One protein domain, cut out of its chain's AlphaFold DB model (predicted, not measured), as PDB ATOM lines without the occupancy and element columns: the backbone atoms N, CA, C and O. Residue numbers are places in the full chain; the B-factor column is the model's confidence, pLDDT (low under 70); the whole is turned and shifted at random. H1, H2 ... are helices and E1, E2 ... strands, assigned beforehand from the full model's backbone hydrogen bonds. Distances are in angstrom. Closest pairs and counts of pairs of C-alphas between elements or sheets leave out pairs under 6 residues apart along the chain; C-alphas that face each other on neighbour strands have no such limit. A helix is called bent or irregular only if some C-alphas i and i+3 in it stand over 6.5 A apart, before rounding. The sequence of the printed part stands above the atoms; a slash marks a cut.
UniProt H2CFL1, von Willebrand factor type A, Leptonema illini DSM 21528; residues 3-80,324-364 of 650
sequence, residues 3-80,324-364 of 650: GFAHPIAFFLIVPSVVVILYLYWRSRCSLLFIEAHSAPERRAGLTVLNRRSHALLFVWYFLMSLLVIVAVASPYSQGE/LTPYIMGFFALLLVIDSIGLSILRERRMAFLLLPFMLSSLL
ATOM      1  N   GLY A   3     -26.784 -54.720 -47.447       86.00
ATOM      2  CA  GLY A   3     -26.393 -54.060 -46.203       86.00
ATOM      3  C   GLY A   3     -27.036 -52.677 -46.072       86.00
ATOM      4  O   GLY A   3     -27.659 -52.184 -47.007       86.00
ATOM      5  N   PHE A   4     -26.886 -52.047 -44.906       89.44
ATOM      6  CA  PHE A   4     -27.369 -50.689 -44.626       89.44
ATOM      7  C   PHE A   4     -26.203 -49.839 -44.126       89.44
ATOM      8  O   PHE A   4     -25.488 -50.274 -43.222       89.44
ATOM      9  N   ALA A   5     -25.982 -48.660 -44.711       83.81
ATOM     10  CA  ALA A   5     -24.889 -47.778 -44.288       83.81
ATOM     11  C   ALA A   5     -25.182 -47.125 -42.927       83.81
ATOM     12  O   ALA A   5     -24.276 -46.926 -42.117       83.81
ATOM     13  N   HIS A   6     -26.459 -46.855 -42.643       87.00
ATOM     14  CA  HIS A   6     -26.901 -46.212 -41.408       87.00
ATOM     15  C   HIS A   6     -28.002 -47.033 -40.719       87.00
ATOM     16  O   HIS A   6     -29.161 -46.617 -40.684       87.00
ATOM     17  N   PRO A   7     -27.676 -48.190 -40.109       88.75
ATOM     18  CA  PRO A   7     -28.676 -49.041 -39.454       88.75
ATOM     19  C   PRO A   7     -29.376 -48.347 -38.273       88.75
ATOM     20  O   PRO A   7     -30.496 -48.699 -37.912       88.75
ATOM     21  N   ILE A   8     -28.759 -47.311 -37.697       89.69
ATOM     22  CA  ILE A   8     -29.337 -46.495 -36.619       89.69
ATOM     23  C   ILE A   8     -30.638 -45.805 -37.073       89.69
ATOM     24  O   ILE A   8     -31.520 -45.554 -36.252       89.69
ATOM     25  N   ALA A   9     -30.828 -45.567 -38.377       86.00
ATOM     26  CA  ALA A   9     -32.054 -44.978 -38.912       86.00
ATOM     27  C   ALA A   9     -33.320 -45.789 -38.571       86.00
ATOM     28  O   ALA A   9     -34.398 -45.209 -38.441       86.00
ATOM     29  N   PHE A  10     -33.214 -47.104 -38.333       91.56
ATOM     30  CA  PHE A  10     -34.358 -47.935 -37.938       91.56
ATOM     31  C   PHE A  10     -34.975 -47.540 -36.588       91.56
ATOM     32  O   PHE A  10     -36.157 -47.808 -36.361       91.56
ATOM     33  N   PHE A  11     -34.249 -46.828 -35.719       91.88
ATOM     34  CA  PHE A  11     -34.835 -46.278 -34.492       91.88
ATOM     35  C   PHE A  11     -35.948 -45.256 -34.763       91.88
ATOM     36  O   PHE A  11     -36.799 -45.059 -33.898       91.88
ATOM     37  N   LEU A  12     -36.019 -44.675 -35.969       88.94
ATOM     38  CA  LEU A  12     -37.105 -43.782 -36.389       88.94
ATOM     39  C   LEU A  12     -38.461 -44.493 -36.555       88.94
ATOM     40  O   LEU A  12     -39.490 -43.819 -36.615       88.94
ATOM     41  N   ILE A  13     -38.502 -45.834 -36.558       92.00
ATOM     42  CA  ILE A  13     -39.760 -46.602 -36.582       92.00
ATOM     43  C   ILE A  13     -40.578 -46.353 -35.308       92.00
ATOM     44  O   ILE A  13     -41.797 -46.226 -35.362       92.00
ATOM     45  N   VAL A  14     -39.927 -46.259 -34.147       91.50
ATOM     46  CA  VAL A  14     -40.625 -46.058 -32.868       91.50
ATOM     47  C   VAL A  14     -41.383 -44.721 -32.835       91.50
ATOM     48  O   VAL A  14     -42.597 -44.743 -32.616       91.50
ATOM     49  N   PRO A  15     -40.750 -43.556 -33.089       88.69
ATOM     50  CA  PRO A  15     -41.470 -42.290 -33.117       88.69
ATOM     51  C   PRO A  15     -42.494 -42.224 -34.257       88.69
ATOM     52  O   PRO A  15     -43.565 -41.656 -34.047       88.69
ATOM     53  N   SER A  16     -42.242 -42.834 -35.425       86.25
ATOM     54  CA  SER A  16     -43.229 -42.841 -36.516       86.25
ATOM     55  C   SER A  16     -44.498 -43.609 -36.132       86.25
ATOM     56  O   SER A  16     -45.603 -43.094 -36.313       86.25
ATOM     57  N   VAL A  17     -44.365 -44.783 -35.503       90.94
ATOM     58  CA  VAL A  17     -45.498 -45.567 -34.987       90.94
ATOM     59  C   VAL A  17     -46.258 -44.794 -33.914       90.94
ATOM     60  O   VAL A  17     -47.487 -44.741 -33.968       90.94
ATOM     61  N   VAL A  18     -45.563 -44.156 -32.967       91.25
ATOM     62  CA  VAL A  18     -46.207 -43.357 -31.907       91.25
ATOM     63  C   VAL A  18     -47.028 -42.213 -32.504       91.25
ATOM     64  O   VAL A  18     -48.185 -42.028 -32.121       91.25
ATOM     65  N   VAL A  19     -46.479 -41.484 -33.478       87.75
ATOM     66  CA  VAL A  19     -47.191 -40.399 -34.169       87.75
ATOM     67  C   VAL A  19     -48.405 -40.939 -34.926       87.75
ATOM     68  O   VAL A  19     -49.499 -40.391 -34.793       87.75
ATOM     69  N   ILE A  20     -48.257 -42.035 -35.673       88.19
ATOM     70  CA  ILE A  20     -49.348 -42.653 -36.442       88.19
ATOM     71  C   ILE A  20     -50.463 -43.147 -35.512       88.19
ATOM     72  O   ILE A  20     -51.635 -42.887 -35.783       88.19
ATOM     73  N   LEU A  21     -50.127 -43.798 -34.395       89.88
ATOM     74  CA  LEU A  21     -51.099 -44.257 -33.397       89.88
ATOM     75  C   LEU A  21     -51.792 -43.091 -32.691       89.88
ATOM     76  O   LEU A  21     -53.006 -43.140 -32.498       89.88
ATOM     77  N   TYR A  22     -51.060 -42.031 -32.346       88.44
ATOM     78  CA  TYR A  22     -51.638 -40.819 -31.769       88.44
ATOM     79  C   TYR A  22     -52.621 -40.149 -32.738       88.44
ATOM     80  O   TYR A  22     -53.743 -39.812 -32.357       88.44
ATOM     81  N   LEU A  23     -52.241 -40.009 -34.011       84.50
ATOM     82  CA  LEU A  23     -53.106 -39.461 -35.053       84.50
ATOM     83  C   LEU A  23     -54.318 -40.365 -35.313       84.50
ATOM     84  O   LEU A  23     -55.430 -39.853 -35.469       84.50
ATOM     85  N   TYR A  24     -54.146 -41.691 -35.297       85.88
ATOM     86  CA  TYR A  24     -55.238 -42.662 -35.402       85.88
ATOM     87  C   TYR A  24     -56.199 -42.550 -34.215       85.88
ATOM     88  O   TYR A  24     -57.410 -42.470 -34.398       85.88
ATOM     89  N   TRP A  25     -55.684 -42.480 -32.990       86.38
ATOM     90  CA  TRP A  25     -56.499 -42.310 -31.791       86.38
ATOM     91  C   TRP A  25     -57.276 -40.992 -31.824       86.38
ATOM     92  O   TRP A  25     -58.499 -40.994 -31.685       86.38
ATOM     93  N   ARG A  26     -56.600 -39.875 -32.119       82.44
ATOM     94  CA  ARG A  26     -57.219 -38.546 -32.219       82.44
ATOM     95  C   ARG A  26     -58.315 -38.502 -33.282       82.44
ATOM     96  O   ARG A  26     -59.402 -37.980 -33.032       82.44
ATOM     97  N   SER A  27     -58.052 -39.061 -34.460       77.38
ATOM     98  CA  SER A  27     -59.039 -39.130 -35.543       77.38
ATOM     99  C   SER A  27     -60.211 -40.051 -35.190       77.38
ATOM    100  O   SER A  27     -61.357 -39.698 -35.456       77.38
ATOM    101  N   ARG A  28     -59.980 -41.170 -34.492       78.00
ATOM    102  CA  ARG A  28     -61.049 -42.045 -33.978       78.00
ATOM    103  C   ARG A  28     -61.912 -41.358 -32.922       78.00
ATOM    104  O   ARG A  28     -63.132 -41.459 -33.009       78.00
ATOM    105  N   CYS A  29     -61.316 -40.638 -31.976       80.56
ATOM    106  CA  CYS A  29     -62.052 -39.830 -31.003       80.56
ATOM    107  C   CYS A  29     -62.899 -38.757 -31.697       80.56
ATOM    108  O   CYS A  29     -64.064 -38.587 -31.352       80.56
ATOM    109  N   SER A  30     -62.352 -38.093 -32.719       75.44
ATOM    110  CA  SER A  30     -63.095 -37.119 -33.522       75.44
ATOM    111  C   SER A  30     -64.271 -37.755 -34.266       75.44
ATOM    112  O   SER A  30     -65.353 -37.177 -34.291       75.44
ATOM    113  N   LEU A  31     -64.089 -38.940 -34.859       72.81
ATOM    114  CA  LEU A  31     -65.164 -39.661 -35.549       72.81
ATOM    115  C   LEU A  31     -66.270 -40.093 -34.583       72.81
ATOM    116  O   LEU A  31     -67.440 -39.870 -34.871       72.81
ATOM    117  N   LEU A  32     -65.913 -40.642 -33.417       75.62
ATOM    118  CA  LEU A  32     -66.877 -41.029 -32.381       75.62
ATOM    119  C   LEU A  32     -67.641 -39.817 -31.829       75.62
ATOM    120  O   LEU A  32     -68.843 -39.899 -31.593       75.62
ATOM    121  N   PHE A  33     -66.964 -38.677 -31.661       76.69
ATOM    122  CA  PHE A  33     -67.598 -37.428 -31.247       76.69
ATOM    123  C   PHE A  33     -68.626 -36.943 -32.279       76.69
ATOM    124  O   PHE A  33     -69.743 -36.580 -31.906       76.69
ATOM    125  N   ILE A  34     -68.279 -36.992 -33.572       72.44
ATOM    126  CA  ILE A  34     -69.192 -36.661 -34.673       72.44
ATOM    127  C   ILE A  34     -70.367 -37.645 -34.708       72.44
ATOM    128  O   ILE A  34     -71.511 -37.205 -34.795       72.44
ATOM    129  N   GLU A  35     -70.126 -38.955 -34.594       70.88
ATOM    130  CA  GLU A  35     -71.181 -39.980 -34.555       70.88
ATOM    131  C   GLU A  35     -72.163 -39.753 -33.394       70.88
ATOM    132  O   GLU A  35     -73.372 -39.881 -33.591       70.88
ATOM    133  N   ALA A  36     -71.668 -39.362 -32.218       75.62
ATOM    134  CA  ALA A  36     -72.490 -39.112 -31.036       75.62
ATOM    135  C   ALA A  36     -73.330 -37.819 -31.115       75.62
ATOM    136  O   ALA A  36     -74.411 -37.774 -30.535       75.62
ATOM    137  N   HIS A  37     -72.872 -36.786 -31.839       76.19
ATOM    138  CA  HIS A  37     -73.488 -35.445 -31.831       76.19
ATOM    139  C   HIS A  37     -74.129 -35.016 -33.164       76.19
ATOM    140  O   HIS A  37     -74.625 -33.895 -33.271       76.19
ATOM    141  N   SER A  38     -74.140 -35.873 -34.192       66.31
ATOM    142  CA  SER A  38     -74.717 -35.551 -35.508       66.31
ATOM    143  C   SER A  38     -75.879 -36.471 -35.892       66.31
ATOM    144  O   SER A  38     -75.828 -37.689 -35.694       66.31
ATOM    145  N   ALA A  39     -76.923 -35.883 -36.486       67.25
ATOM    146  CA  ALA A  39     -78.060 -36.617 -37.040       67.25
ATOM    147  C   ALA A  39     -77.616 -37.498 -38.229       67.25
ATOM    148  O   ALA A  39     -76.828 -37.024 -39.055       67.25
ATOM    149  N   PRO A  40     -78.119 -38.743 -38.356       63.88
ATOM    150  CA  PRO A  40     -77.671 -39.711 -39.364       63.88
ATOM    151  C   PRO A  40     -77.745 -39.188 -40.806       63.88
ATOM    152  O   PRO A  40     -76.872 -39.498 -41.611       63.88
ATOM    153  N   GLU A  41     -78.705 -38.311 -41.099       61.19
ATOM    154  CA  GLU A  41     -78.905 -37.684 -42.413       61.19
ATOM    155  C   GLU A  41     -77.806 -36.677 -42.801       61.19
ATOM    156  O   GLU A  41     -77.538 -36.485 -43.984       61.19
ATOM    157  N   ARG A  42     -77.114 -36.058 -41.829       60.00
ATOM    158  CA  ARG A  42     -76.001 -35.116 -42.088       60.00
ATOM    159  C   ARG A  42     -74.615 -35.766 -42.013       60.00
ATOM    160  O   ARG A  42     -73.623 -35.117 -42.342       60.00
ATOM    161  N   ARG A  43     -74.521 -37.042 -41.616       61.22
ATOM    162  CA  ARG A  43     -73.243 -37.775 -41.481       61.22
ATOM    163  C   ARG A  43     -72.555 -38.012 -42.822       61.22
ATOM    164  O   ARG A  43     -71.338 -37.871 -42.913       61.22
ATOM    165  N   ALA A  44     -73.335 -38.288 -43.869       56.88
ATOM    166  CA  ALA A  44     -72.827 -38.544 -45.218       56.88
ATOM    167  C   ALA A  44     -72.067 -37.345 -45.828       56.88
ATOM    168  O   ALA A  44     -71.217 -37.544 -46.689       56.88
ATOM    169  N   GLY A  45     -72.327 -36.115 -45.359       55.44
ATOM    170  CA  GLY A  45     -71.627 -34.901 -45.803       55.44
ATOM    171  C   GLY A  45     -70.413 -34.497 -44.956       55.44
ATOM    172  O   GLY A  45     -69.648 -33.632 -45.374       55.44
ATOM    173  N   LEU A  46     -70.223 -35.092 -43.772       56.12
ATOM    174  CA  LEU A  46     -69.158 -34.718 -42.827       56.12
ATOM    175  C   LEU A  46     -67.946 -35.656 -42.884       56.12
ATOM    176  O   LEU A  46     -66.832 -35.239 -42.564       56.12
ATOM    177  N   THR A  47     -68.135 -36.911 -43.298       56.03
ATOM    178  CA  THR A  47     -67.064 -37.915 -43.352       56.03
ATOM    179  C   THR A  47     -67.199 -38.788 -44.600       56.03
ATOM    180  O   THR A  47     -68.179 -39.515 -44.736       56.03
ATOM    181  N   VAL A  48     -66.204 -38.751 -45.493       57.56
ATOM    182  CA  VAL A  48     -66.186 -39.535 -46.749       57.56
ATOM    183  C   VAL A  48     -65.682 -40.973 -46.528       57.56
ATOM    184  O   VAL A  48     -65.984 -41.871 -47.308       57.56
ATOM    185  N   LEU A  49     -64.924 -41.225 -45.452       58.00
ATOM    186  CA  LEU A  49     -64.277 -42.519 -45.203       58.00
ATOM    187  C   LEU A  49     -65.034 -43.365 -44.171       58.00
ATOM    188  O   LEU A  49     -65.182 -42.975 -43.015       58.00
ATOM    189  N   ASN A  50     -65.424 -44.578 -44.569       64.31
ATOM    190  CA  ASN A  50     -65.943 -45.607 -43.665       64.31
ATOM    191  C   ASN A  50     -64.831 -46.123 -42.720       64.31
ATOM    192  O   ASN A  50     -63.641 -46.022 -43.028       64.31
ATOM    193  N   ARG A  51     -65.187 -46.745 -41.584       63.47
ATOM    194  CA  ARG A  51     -64.250 -47.226 -40.540       63.47
ATOM    195  C   ARG A  51     -63.131 -48.124 -41.089       63.47
ATOM    196  O   ARG A  51     -62.007 -48.064 -40.596       63.47
ATOM    197  N   ARG A  52     -63.432 -48.928 -42.118       63.81
ATOM    198  CA  ARG A  52     -62.453 -49.772 -42.830       63.81
ATOM    199  C   ARG A  52     -61.486 -48.938 -43.679       63.81
ATOM    200  O   ARG A  52     -60.282 -49.106 -43.547       63.81
ATOM    201  N   SER A  53     -61.996 -47.996 -44.468       68.88
ATOM    202  CA  SER A  53     -61.191 -47.071 -45.283       68.88
ATOM    203  C   SER A  53     -60.277 -46.196 -44.423       68.88
ATOM    204  O   SER A  53     -59.143 -45.919 -44.794       68.88
ATOM    205  N   HIS A  54     -60.744 -45.817 -43.233       71.06
ATOM    206  CA  HIS A  54     -59.969 -45.037 -42.279       71.06
ATOM    207  C   HIS A  54     -58.795 -45.832 -41.690       71.06
ATOM    208  O   HIS A  54     -57.698 -45.305 -41.578       71.06
ATOM    209  N   ALA A  55     -58.984 -47.110 -41.348       78.25
ATOM    210  CA  ALA A  55     -57.875 -47.963 -40.912       78.25
ATOM    211  C   ALA A  55     -56.850 -48.193 -42.039       78.25
ATOM    212  O   ALA A  55     -55.651 -48.102 -41.795       78.25
ATOM    213  N   LEU A  56     -57.319 -48.417 -43.273       79.19
ATOM    214  CA  LEU A  56     -56.457 -48.604 -44.447       79.19
ATOM    215  C   LEU A  56     -55.582 -47.377 -44.746       79.19
ATOM    216  O   LEU A  56     -54.422 -47.539 -45.107       79.19
ATOM    217  N   LEU A  57     -56.093 -46.164 -44.527       79.75
ATOM    218  CA  LEU A  57     -55.331 -44.920 -44.692       79.75
ATOM    219  C   LEU A  57     -54.151 -44.813 -43.707       79.75
ATOM    220  O   LEU A  57     -53.056 -44.410 -44.084       79.75
ATOM    221  N   PHE A  58     -54.334 -45.220 -42.449       82.06
ATOM    222  CA  PHE A  58     -53.237 -45.224 -41.475       82.06
ATOM    223  C   PHE A  58     -52.221 -46.345 -41.733       82.06
ATOM    224  O   PHE A  58     -51.029 -46.141 -41.512       82.06
ATOM    225  N   VAL A  59     -52.666 -47.491 -42.260       85.50
ATOM    226  CA  VAL A  59     -51.765 -48.545 -42.762       85.50
ATOM    227  C   VAL A  59     -50.939 -48.030 -43.945       85.50
ATOM    228  O   VAL A  59     -49.737 -48.274 -44.007       85.50
ATOM    229  N   TRP A  60     -51.556 -47.266 -44.846       83.44
ATOM    230  CA  TRP A  60     -50.869 -46.614 -45.959       83.44
ATOM    231  C   TRP A  60     -49.813 -45.604 -45.488       83.44
ATOM    232  O   TRP A  60     -48.672 -45.662 -45.941       83.44
ATOM    233  N   TYR A  61     -50.136 -44.738 -44.519       83.62
ATOM    234  CA  TYR A  61     -49.154 -43.814 -43.932       83.62
ATOM    235  C   TYR A  61     -48.004 -44.528 -43.228       83.62
ATOM    236  O   TYR A  61     -46.858 -44.090 -43.329       83.62
ATOM    237  N   PHE A  62     -48.287 -45.645 -42.559       87.75
ATOM    238  CA  PHE A  62     -47.245 -46.478 -41.978       87.75
ATOM    239  C   PHE A  62     -46.303 -47.031 -43.053       87.75
ATOM    240  O   PHE A  62     -45.087 -46.888 -42.922       87.75
ATOM    241  N   LEU A  63     -46.845 -47.556 -44.155       88.88
ATOM    242  CA  LEU A  63     -46.047 -48.061 -45.275       88.88
ATOM    243  C   LEU A  63     -45.188 -46.960 -45.921       88.88
ATOM    244  O   LEU A  63     -43.998 -47.173 -46.144       88.88
ATOM    245  N   MET A  64     -45.753 -45.769 -46.152       85.44
ATOM    246  CA  MET A  64     -45.003 -44.607 -46.651       85.44
ATOM    247  C   MET A  64     -43.855 -44.224 -45.713       85.44
ATOM    248  O   MET A  64     -42.734 -43.998 -46.165       85.44
ATOM    249  N   SER A  65     -44.115 -44.184 -44.402       86.75
ATOM    250  CA  SER A  65     -43.086 -43.859 -43.410       86.75
ATOM    251  C   SER A  65     -41.960 -44.894 -43.390       86.75
ATOM    252  O   SER A  65     -40.793 -44.529 -43.271       86.75
ATOM    253  N   LEU A  66     -42.290 -46.177 -43.579       90.56
ATOM    254  CA  LEU A  66     -41.314 -47.257 -43.621       90.56
ATOM    255  C   LEU A  66     -40.383 -47.123 -44.833       90.56
ATOM    256  O   LEU A  66     -39.177 -47.272 -44.674       90.56
ATOM    257  N   LEU A  67     -40.911 -46.785 -46.014       88.94
ATOM    258  CA  LEU A  67     -40.099 -46.546 -47.217       88.94
ATOM    259  C   LEU A  67     -39.077 -45.422 -47.008       88.94
ATOM    260  O   LEU A  67     -37.918 -45.569 -47.389       88.94
ATOM    261  N   VAL A  68     -39.496 -44.320 -46.380       87.06
ATOM    262  CA  VAL A  68     -38.602 -43.194 -46.071       87.06
ATOM    263  C   VAL A  68     -37.525 -43.615 -45.075       87.06
ATOM    264  O   VAL A  68     -36.353 -43.341 -45.299       87.06
ATOM    265  N   ILE A  69     -37.891 -44.331 -44.007       89.50
ATOM    266  CA  ILE A  69     -36.927 -44.814 -43.006       89.50
ATOM    267  C   ILE A  69     -35.912 -45.775 -43.638       89.50
ATOM    268  O   ILE A  69     -34.719 -45.672 -43.364       89.50
ATOM    269  N   VAL A  70     -36.365 -46.678 -44.512       90.06
ATOM    270  CA  VAL A  70     -35.485 -47.611 -45.229       90.06
ATOM    271  C   VAL A  70     -34.535 -46.861 -46.159       90.06
ATOM    272  O   VAL A  70     -33.365 -47.210 -46.210       90.06
ATOM    273  N   ALA A  71     -34.992 -45.818 -46.851       87.62
ATOM    274  CA  ALA A  71     -34.123 -44.991 -47.686       87.62
ATOM    275  C   ALA A  71     -33.090 -44.195 -46.867       87.62
ATOM    276  O   ALA A  71     -31.934 -44.121 -47.268       87.62
ATOM    277  N   VAL A  72     -33.469 -43.664 -45.698       85.75
ATOM    278  CA  VAL A  72     -32.536 -42.994 -44.765       85.75
ATOM    279  C   VAL A  72     -31.507 -43.974 -44.193       85.75
ATOM    280  O   VAL A  72     -30.379 -43.586 -43.904       85.75
ATOM    281  N   ALA A  73     -31.860 -45.256 -44.060       88.62
ATOM    282  CA  ALA A  73     -30.910 -46.301 -43.681       88.62
ATOM    283  C   ALA A  73     -29.867 -46.604 -44.780       88.62
ATOM    284  O   ALA A  73     -28.917 -47.349 -44.517       88.62
ATOM    285  N   SER A  74     -30.038 -46.029 -45.979       83.69
ATOM    286  CA  SER A  74     -29.174 -46.154 -47.158       83.69
ATOM    287  C   SER A  74     -28.822 -47.613 -47.468       83.69
ATOM    288  O   SER A  74     -27.716 -48.075 -47.155       83.69
ATOM    289  N   PRO A  75     -29.780 -48.383 -48.021       90.06
ATOM    290  CA  PRO A  75     -29.550 -49.771 -48.360       90.06
ATOM    291  C   PRO A  75     -28.592 -49.844 -49.541       90.06
ATOM    292  O   PRO A  75     -28.788 -49.182 -50.556       90.06
ATOM    293  N   TYR A  76     -27.597 -50.709 -49.433       83.38
ATOM    294  CA  TYR A  76     -26.668 -50.994 -50.513       83.38
ATOM    295  C   TYR A  76     -26.655 -52.491 -50.803       83.38
ATOM    296  O   TYR A  76     -26.753 -53.318 -49.897       83.38
ATOM    297  N   SER A  77     -26.523 -52.868 -52.070       83.31
ATOM    298  CA  SER A  77     -26.168 -54.243 -52.421       83.31
ATOM    299  C   SER A  77     -24.659 -54.344 -52.590       83.31
ATOM    300  O   SER A  77     -24.079 -53.588 -53.368       83.31
ATOM    301  N   GLN A  78     -24.056 -55.319 -51.909       63.81
ATOM    302  CA  GLN A  78     -22.785 -55.916 -52.315       63.81
ATOM    303  C   GLN A  78     -23.040 -56.557 -53.684       63.81
ATOM    304  O   GLN A  78     -23.729 -57.584 -53.759       63.81
ATOM    305  N   GLY A  79     -22.620 -55.884 -54.747       52.16
ATOM    306  CA  GLY A  79     -22.639 -56.412 -56.101       52.16
ATOM    307  C   GLY A  79     -21.211 -56.484 -56.608       52.16
ATOM    308  O   GLY A  79     -20.371 -55.707 -56.167       52.16
ATOM    309  N   GLU A  80     -20.966 -57.368 -57.570       46.81
ATOM    310  CA  GLU A  80     -19.897 -57.175 -58.547       46.81
ATOM    311  C   GLU A  80     -20.237 -55.883 -59.294       46.81
ATOM    312  O   GLU A  80     -20.875 -55.872 -60.349       46.81
ATOM    313  N   LEU A 324     -28.899 -48.435 -53.327       83.00
ATOM    314  CA  LEU A 324     -30.276 -48.760 -53.704       83.00
ATOM    315  C   LEU A 324     -31.258 -47.639 -53.325       83.00
ATOM    316  O   LEU A 324     -32.425 -47.693 -53.725       83.00
ATOM    317  N   THR A 325     -30.801 -46.617 -52.594       84.31
ATOM    318  CA  THR A 325     -31.608 -45.479 -52.129       84.31
ATOM    319  C   THR A 325     -32.425 -44.807 -53.245       84.31
ATOM    320  O   THR A 325     -33.624 -44.578 -53.030       84.31
ATOM    321  N   PRO A 326     -31.884 -44.565 -54.462       80.12
ATOM    322  CA  PRO A 326     -32.636 -43.909 -55.536       80.12
ATOM    323  C   PRO A 326     -33.879 -44.686 -55.986       80.12
ATOM    324  O   PRO A 326     -34.913 -44.084 -56.274       80.12
ATOM    325  N   TYR A 327     -33.822 -46.022 -56.006       84.62
ATOM    326  CA  TYR A 327     -34.962 -46.852 -56.411       84.62
ATOM    327  C   TYR A 327     -36.094 -46.798 -55.381       84.62
ATOM    328  O   TYR A 327     -37.269 -46.724 -55.745       84.62
ATOM    329  N   ILE A 328     -35.747 -46.790 -54.091       86.81
ATOM    330  CA  ILE A 328     -36.717 -46.707 -52.991       86.81
ATOM    331  C   ILE A 328     -37.377 -45.327 -52.965       86.81
ATOM    332  O   ILE A 328     -38.597 -45.233 -52.833       86.81
ATOM    333  N   MET A 329     -36.592 -44.264 -53.163       83.50
ATOM    334  CA  MET A 329     -37.107 -42.897 -53.277       83.50
ATOM    335  C   MET A 329     -37.980 -42.704 -54.522       83.50
ATOM    336  O   MET A 329     -39.049 -42.100 -54.426       83.50
ATOM    337  N   GLY A 330     -37.594 -43.275 -55.667       79.94
ATOM    338  CA  GLY A 330     -38.416 -43.270 -56.879       79.94
ATOM    339  C   GLY A 330     -39.760 -43.978 -56.681       79.94
ATOM    340  O   GLY A 330     -40.804 -43.454 -57.072       79.94
ATOM    341  N   PHE A 331     -39.760 -45.131 -56.006       86.31
ATOM    342  CA  PHE A 331     -40.989 -45.852 -55.671       86.31
ATOM    343  C   PHE A 331     -41.867 -45.077 -54.675       86.31
ATOM    344  O   PHE A 331     -43.074 -44.969 -54.881       86.31
ATOM    345  N   PHE A 332     -41.278 -44.465 -53.644       88.19
ATOM    346  CA  PHE A 332     -41.995 -43.580 -52.723       88.19
ATOM    347  C   PHE A 332     -42.646 -42.394 -53.452       88.19
ATOM    348  O   PHE A 332     -43.828 -42.119 -53.244       88.19
ATOM    349  N   ALA A 333     -41.912 -41.731 -54.349       82.19
ATOM    350  CA  ALA A 333     -42.429 -40.619 -55.141       82.19
ATOM    351  C   ALA A 333     -43.606 -41.050 -56.032       82.19
ATOM    352  O   ALA A 333     -44.612 -40.345 -56.098       82.19
ATOM    353  N   LEU A 334     -43.524 -42.231 -56.654       85.62
ATOM    354  CA  LEU A 334     -44.625 -42.801 -57.434       85.62
ATOM    355  C   LEU A 334     -45.881 -43.008 -56.574       85.62
ATOM    356  O   LEU A 334     -46.976 -42.619 -56.981       85.62
ATOM    357  N   LEU A 335     -45.738 -43.584 -55.376       84.50
ATOM    358  CA  LEU A 335     -46.867 -43.805 -54.469       84.50
ATOM    359  C   LEU A 335     -47.462 -42.487 -53.956       84.50
ATOM    360  O   LEU A 335     -48.680 -42.377 -53.852       84.50
ATOM    361  N   LEU A 336     -46.629 -41.472 -53.708       83.56
ATOM    362  CA  LEU A 336     -47.078 -40.127 -53.340       83.56
ATOM    363  C   LEU A 336     -47.879 -39.481 -54.481       83.56
ATOM    364  O   LEU A 336     -48.938 -38.902 -54.241       83.56
ATOM    365  N   VAL A 337     -47.435 -39.632 -55.733       80.12
ATOM    366  CA  VAL A 337     -48.187 -39.166 -56.908       80.12
ATOM    367  C   VAL A 337     -49.538 -39.878 -57.003       80.12
ATOM    368  O   VAL A 337     -50.557 -39.207 -57.163       80.12
ATOM    369  N   ILE A 338     -49.586 -41.202 -56.826       80.88
ATOM    370  CA  ILE A 338     -50.843 -41.972 -56.829       80.88
ATOM    371  C   ILE A 338     -51.784 -41.504 -55.708       80.88
ATOM    372  O   ILE A 338     -52.969 -41.285 -55.966       80.88
ATOM    373  N   ASP A 339     -51.265 -41.289 -54.496       78.31
ATOM    374  CA  ASP A 339     -52.034 -40.759 -53.361       78.31
ATOM    375  C   ASP A 339     -52.584 -39.358 -53.673       78.31
ATOM    376  O   ASP A 339     -53.765 -39.081 -53.464       78.31
ATOM    377  N   SER A 340     -51.765 -38.490 -54.276       69.12
ATOM    378  CA  SER A 340     -52.165 -37.133 -54.660       69.12
ATOM    379  C   SER A 340     -53.261 -37.107 -55.728       69.12
ATOM    380  O   SER A 340     -54.202 -36.317 -55.626       69.12
ATOM    381  N   ILE A 341     -53.187 -38.003 -56.718       71.50
ATOM    382  CA  ILE A 341     -54.191 -38.140 -57.776       71.50
ATOM    383  C   ILE A 341     -55.482 -38.710 -57.177       71.50
ATOM    384  O   ILE A 341     -56.549 -38.128 -57.377       71.50
ATOM    385  N   GLY A 342     -55.393 -39.770 -56.369       66.19
ATOM    386  CA  GLY A 342     -56.538 -40.364 -55.673       66.19
ATOM    387  C   GLY A 342     -57.263 -39.377 -54.753       66.19
ATOM    388  O   GLY A 342     -58.492 -39.314 -54.753       66.19
ATOM    389  N   LEU A 343     -56.516 -38.540 -54.025       57.59
ATOM    390  CA  LEU A 343     -57.067 -37.478 -53.178       57.59
ATOM    391  C   LEU A 343     -57.653 -36.319 -53.993       57.59
ATOM    392  O   LEU A 343     -58.679 -35.773 -53.594       57.59
ATOM    393  N   SER A 344     -57.060 -35.963 -55.139       55.00
ATOM    394  CA  SER A 344     -57.590 -34.913 -56.024       55.00
ATOM    395  C   SER A 344     -58.929 -35.282 -56.671       55.00
ATOM    396  O   SER A 344     -59.763 -34.404 -56.885       55.00
ATOM    397  N   ILE A 345     -59.173 -36.578 -56.899       55.75
ATOM    398  CA  ILE A 345     -60.462 -37.112 -57.366       55.75
ATOM    399  C   ILE A 345     -61.530 -37.024 -56.255       55.75
ATOM    400  O   ILE A 345     -62.723 -36.957 -56.546       55.75
ATOM    401  N   LEU A 346     -61.120 -36.974 -54.979       53.53
ATOM    402  CA  LEU A 346     -62.005 -36.957 -53.806       53.53
ATOM    403  C   LEU A 346     -62.188 -35.568 -53.157       53.53
ATOM    404  O   LEU A 346     -63.179 -35.370 -52.452       53.53
ATOM    405  N   ARG A 347     -61.283 -34.595 -53.361       49.31
ATOM    406  CA  ARG A 347     -61.472 -33.184 -52.957       49.31
ATOM    407  C   ARG A 347     -60.478 -32.234 -53.639       49.31
ATOM    408  O   ARG A 347     -59.306 -32.565 -53.781       49.31
ATOM    409  N   GLU A 348     -60.916 -31.002 -53.936       48.06
ATOM    410  CA  GLU A 348     -60.095 -29.879 -54.436       48.06
ATOM    411  C   GLU A 348     -58.977 -29.460 -53.455       48.06
ATOM    412  O   GLU A 348     -59.053 -28.436 -52.774       48.06
ATOM    413  N   ARG A 349     -57.899 -30.238 -53.344       50.12
ATOM    414  CA  ARG A 349     -56.693 -29.817 -52.618       50.12
ATOM    415  C   ARG A 349     -55.452 -29.973 -53.484       50.12
ATOM    416  O   ARG A 349     -54.767 -30.985 -53.454       50.12
ATOM    417  N   ARG A 350     -55.126 -28.887 -54.193       49.69
ATOM    418  CA  ARG A 350     -53.920 -28.686 -55.021       49.69
ATOM    419  C   ARG A 350     -52.626 -28.467 -54.209       49.69
ATOM    420  O   ARG A 350     -51.735 -27.767 -54.670       49.69
ATOM    421  N   MET A 351     -52.511 -29.013 -52.996       48.72
ATOM    422  CA  MET A 351     -51.321 -28.790 -52.151       48.72
ATOM    423  C   MET A 351     -50.190 -29.796 -52.413       48.72
ATOM    424  O   MET A 351     -49.030 -29.469 -52.195       48.72
ATOM    425  N   ALA A 352     -50.489 -30.996 -52.926       49.72
ATOM    426  CA  ALA A 352     -49.469 -32.023 -53.175       49.72
ATOM    427  C   ALA A 352     -48.519 -31.679 -54.343       49.72
ATOM    428  O   ALA A 352     -47.354 -32.066 -54.324       49.72
ATOM    429  N   PHE A 353     -48.975 -30.875 -55.313       52.19
ATOM    430  CA  PHE A 353     -48.152 -30.413 -56.441       52.19
ATOM    431  C   PHE A 353     -47.007 -29.468 -56.031       52.19
ATOM    432  O   PHE A 353     -46.060 -29.306 -56.793       52.19
ATOM    433  N   LEU A 354     -47.054 -28.878 -54.830       53.16
ATOM    434  CA  LEU A 354     -46.004 -27.981 -54.330       53.16
ATOM    435  C   LEU A 354     -44.809 -28.715 -53.698       53.16
ATOM    436  O   LEU A 354     -43.744 -28.121 -53.575       53.16
ATOM    437  N   LEU A 355     -44.945 -29.997 -53.332       53.75
ATOM    438  CA  LEU A 355     -43.860 -30.779 -52.713       53.75
ATOM    439  C   LEU A 355     -42.987 -31.526 -53.736       53.75
ATOM    440  O   LEU A 355     -41.844 -31.864 -53.435       53.75
ATOM    441  N   LEU A 356     -43.496 -31.740 -54.953       52.34
ATOM    442  CA  LEU A 356     -42.777 -32.394 -56.049       52.34
ATOM    443  C   LEU A 356     -41.455 -31.684 -56.433       52.34
ATOM    444  O   LEU A 356     -40.446 -32.376 -56.543       52.34
ATOM    445  N   PRO A 357     -41.392 -30.339 -56.579       58.69
ATOM    446  CA  PRO A 357     -40.125 -29.662 -56.869       58.69
ATOM    447  C   PRO A 357     -39.125 -29.714 -55.700       58.69
ATOM    448  O   PRO A 357     -37.925 -29.758 -55.949       58.69
ATOM    449  N   PHE A 358     -39.594 -29.790 -54.446       53.25
ATOM    450  CA  PHE A 358     -38.730 -29.903 -53.259       53.25
ATOM    451  C   PHE A 358     -38.104 -31.309 -53.126       53.25
ATOM    452  O   PHE A 358     -36.952 -31.458 -52.725       53.25
ATOM    453  N   MET A 359     -38.839 -32.350 -53.534       53.06
ATOM    454  CA  MET A 359     -38.336 -33.730 -53.599       53.06
ATOM    455  C   MET A 359     -37.436 -33.975 -54.825       53.06
ATOM    456  O   MET A 359     -36.465 -34.728 -54.740       53.06
ATOM    457  N   LEU A 360     -37.693 -33.303 -55.958       53.25
ATOM    458  CA  LEU A 360     -36.759 -33.305 -57.092       53.25
ATOM    459  C   LEU A 360     -35.450 -32.571 -56.763       53.25
ATOM    460  O   LEU A 360     -34.405 -32.998 -57.242       53.25
ATOM    461  N   SER A 361     -35.464 -31.536 -55.914       54.09
ATOM    462  CA  SER A 361     -34.218 -30.898 -55.464       54.09
ATOM    463  C   SER A 361     -33.374 -31.787 -54.548       54.09
ATOM    464  O   SER A 361     -32.156 -31.705 -54.619       54.09
ATOM    465  N   SER A 362     -33.975 -32.694 -53.764       50.25
ATOM    466  CA  SER A 362     -33.206 -33.681 -52.982       50.25
ATOM    467  C   SER A 362     -32.611 -34.816 -53.824       50.25
ATOM    468  O   SER A 362     -31.644 -35.438 -53.403       50.25
ATOM    469  N   LEU A 363     -33.153 -35.077 -55.022       47.69
ATOM    470  CA  LEU A 363     -32.521 -35.947 -56.030       47.69
ATOM    471  C   LEU A 363     -31.387 -35.227 -56.784       47.69
ATOM    472  O   LEU A 363     -30.572 -35.867 -57.441       47.69
ATOM    473  N   LEU A 364     -31.345 -33.898 -56.687       52.06
ATOM    474  CA  LEU A 364     -30.375 -33.006 -57.314       52.06
ATOM    475  C   LEU A 364     -29.539 -32.310 -56.240       52.06
ATOM    476  O   LEU A 364     -29.448 -31.087 -56.210       52.06
TER     477      LEU A 364
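AT A GLANCE: This is residues 3 to 80 and 324 to 364 of the 650 residues of the protein "von Willebrand factor type A" of Leptonema illini DSM 21528 (UniProt H2CFL1). Three long helices lie nearly side by side along a rod, with H3 in the middle between H1 and H4 and each running the opposite way to the one before; the layer is loose, as H4 meets H3 near one end and spreads away from it toward the other. The short helix H5 folds back alongside H4, near the end of H4 that meets H3 but apart from H3 itself, the tiny H2 sits at one end of the rod, and E1 and the residues after it extend the other end. The 119 printed residues have five named helices and one named strand, in the order H1, H2, H3, E1, H4, H5, and the class is mostly helix. The whole is loose, with a radius of gyration of the C-alphas of 18.0 A and spans of 65 by 29 by 20 A.

IN THESE COORDINATES: The longest helix, H1, is residues 7 to 37 and measures 47.4 A from C-alpha 7 at (-28.676, -49.041, -39.454) to C-alpha 37 at (-73.488, -35.445, -31.831). It is neither bent nor irregular, but only just: C-alphas 11 and 14 are 6.0 A apart. H3, residues 51 to 72, measures 32.3 A, and H4, residues 325 to 346, measures 31.6 A. H2 is residues 40 to 43, and E1 is residues 75 to 78. H5, residues 356 to 363, measures 10.9 A and ends at C-alpha 363 at (-32.521, -35.947, -56.030).

HOW THE PARTS SIT: H1 and H3 touch at a shallow tilt of 18 degrees, opposite ways; their closest C-alphas, of Ala 9 and Val 72, are 6.2 A apart. H3 touches H4 with residues 64 to 72 alone, and H4 touches H3 with residues 325 to 332 alone. Their closest C-alphas, of Ala 71 and Thr 325, are 5.1 A apart, at a shallow tilt of 26 degrees, opposite ways. H1 and H4 are apart. H5 is close to H4 but not clearly touching, opposite ways at a shallow tilt of 4 degrees; the closest C-alphas, of Pro 326 and Leu 363, are 8.0 A apart. H2 is close to H1 but not clearly touching, with the C-alphas of Glu 35 and Arg 43 closest at 7.6 A. E1 pairs with no named strand, but its residues 75 to 76 form a short antiparallel pairing with residues 3 to 4. Each O i to N i+4 pair is within hydrogen-bond range in H3 and H5, against 22 of 27 in H1 and 17 of 18 in H4; H2 is too short for such a pair.

THE WHOLE: The C-alphas farthest apart, of Ala 39 and Glu 80, are 65.3 A from each other. Residues 81 to 323 are not printed, and C-alphas 80 and 324 are 14.2 A apart across this cut. Of the links that are printed whole, none is long. The mean pLDDT of the printed part is 74.1; residues 38 to 53, 78 to 80, 340 and 342 to 364 are under 70.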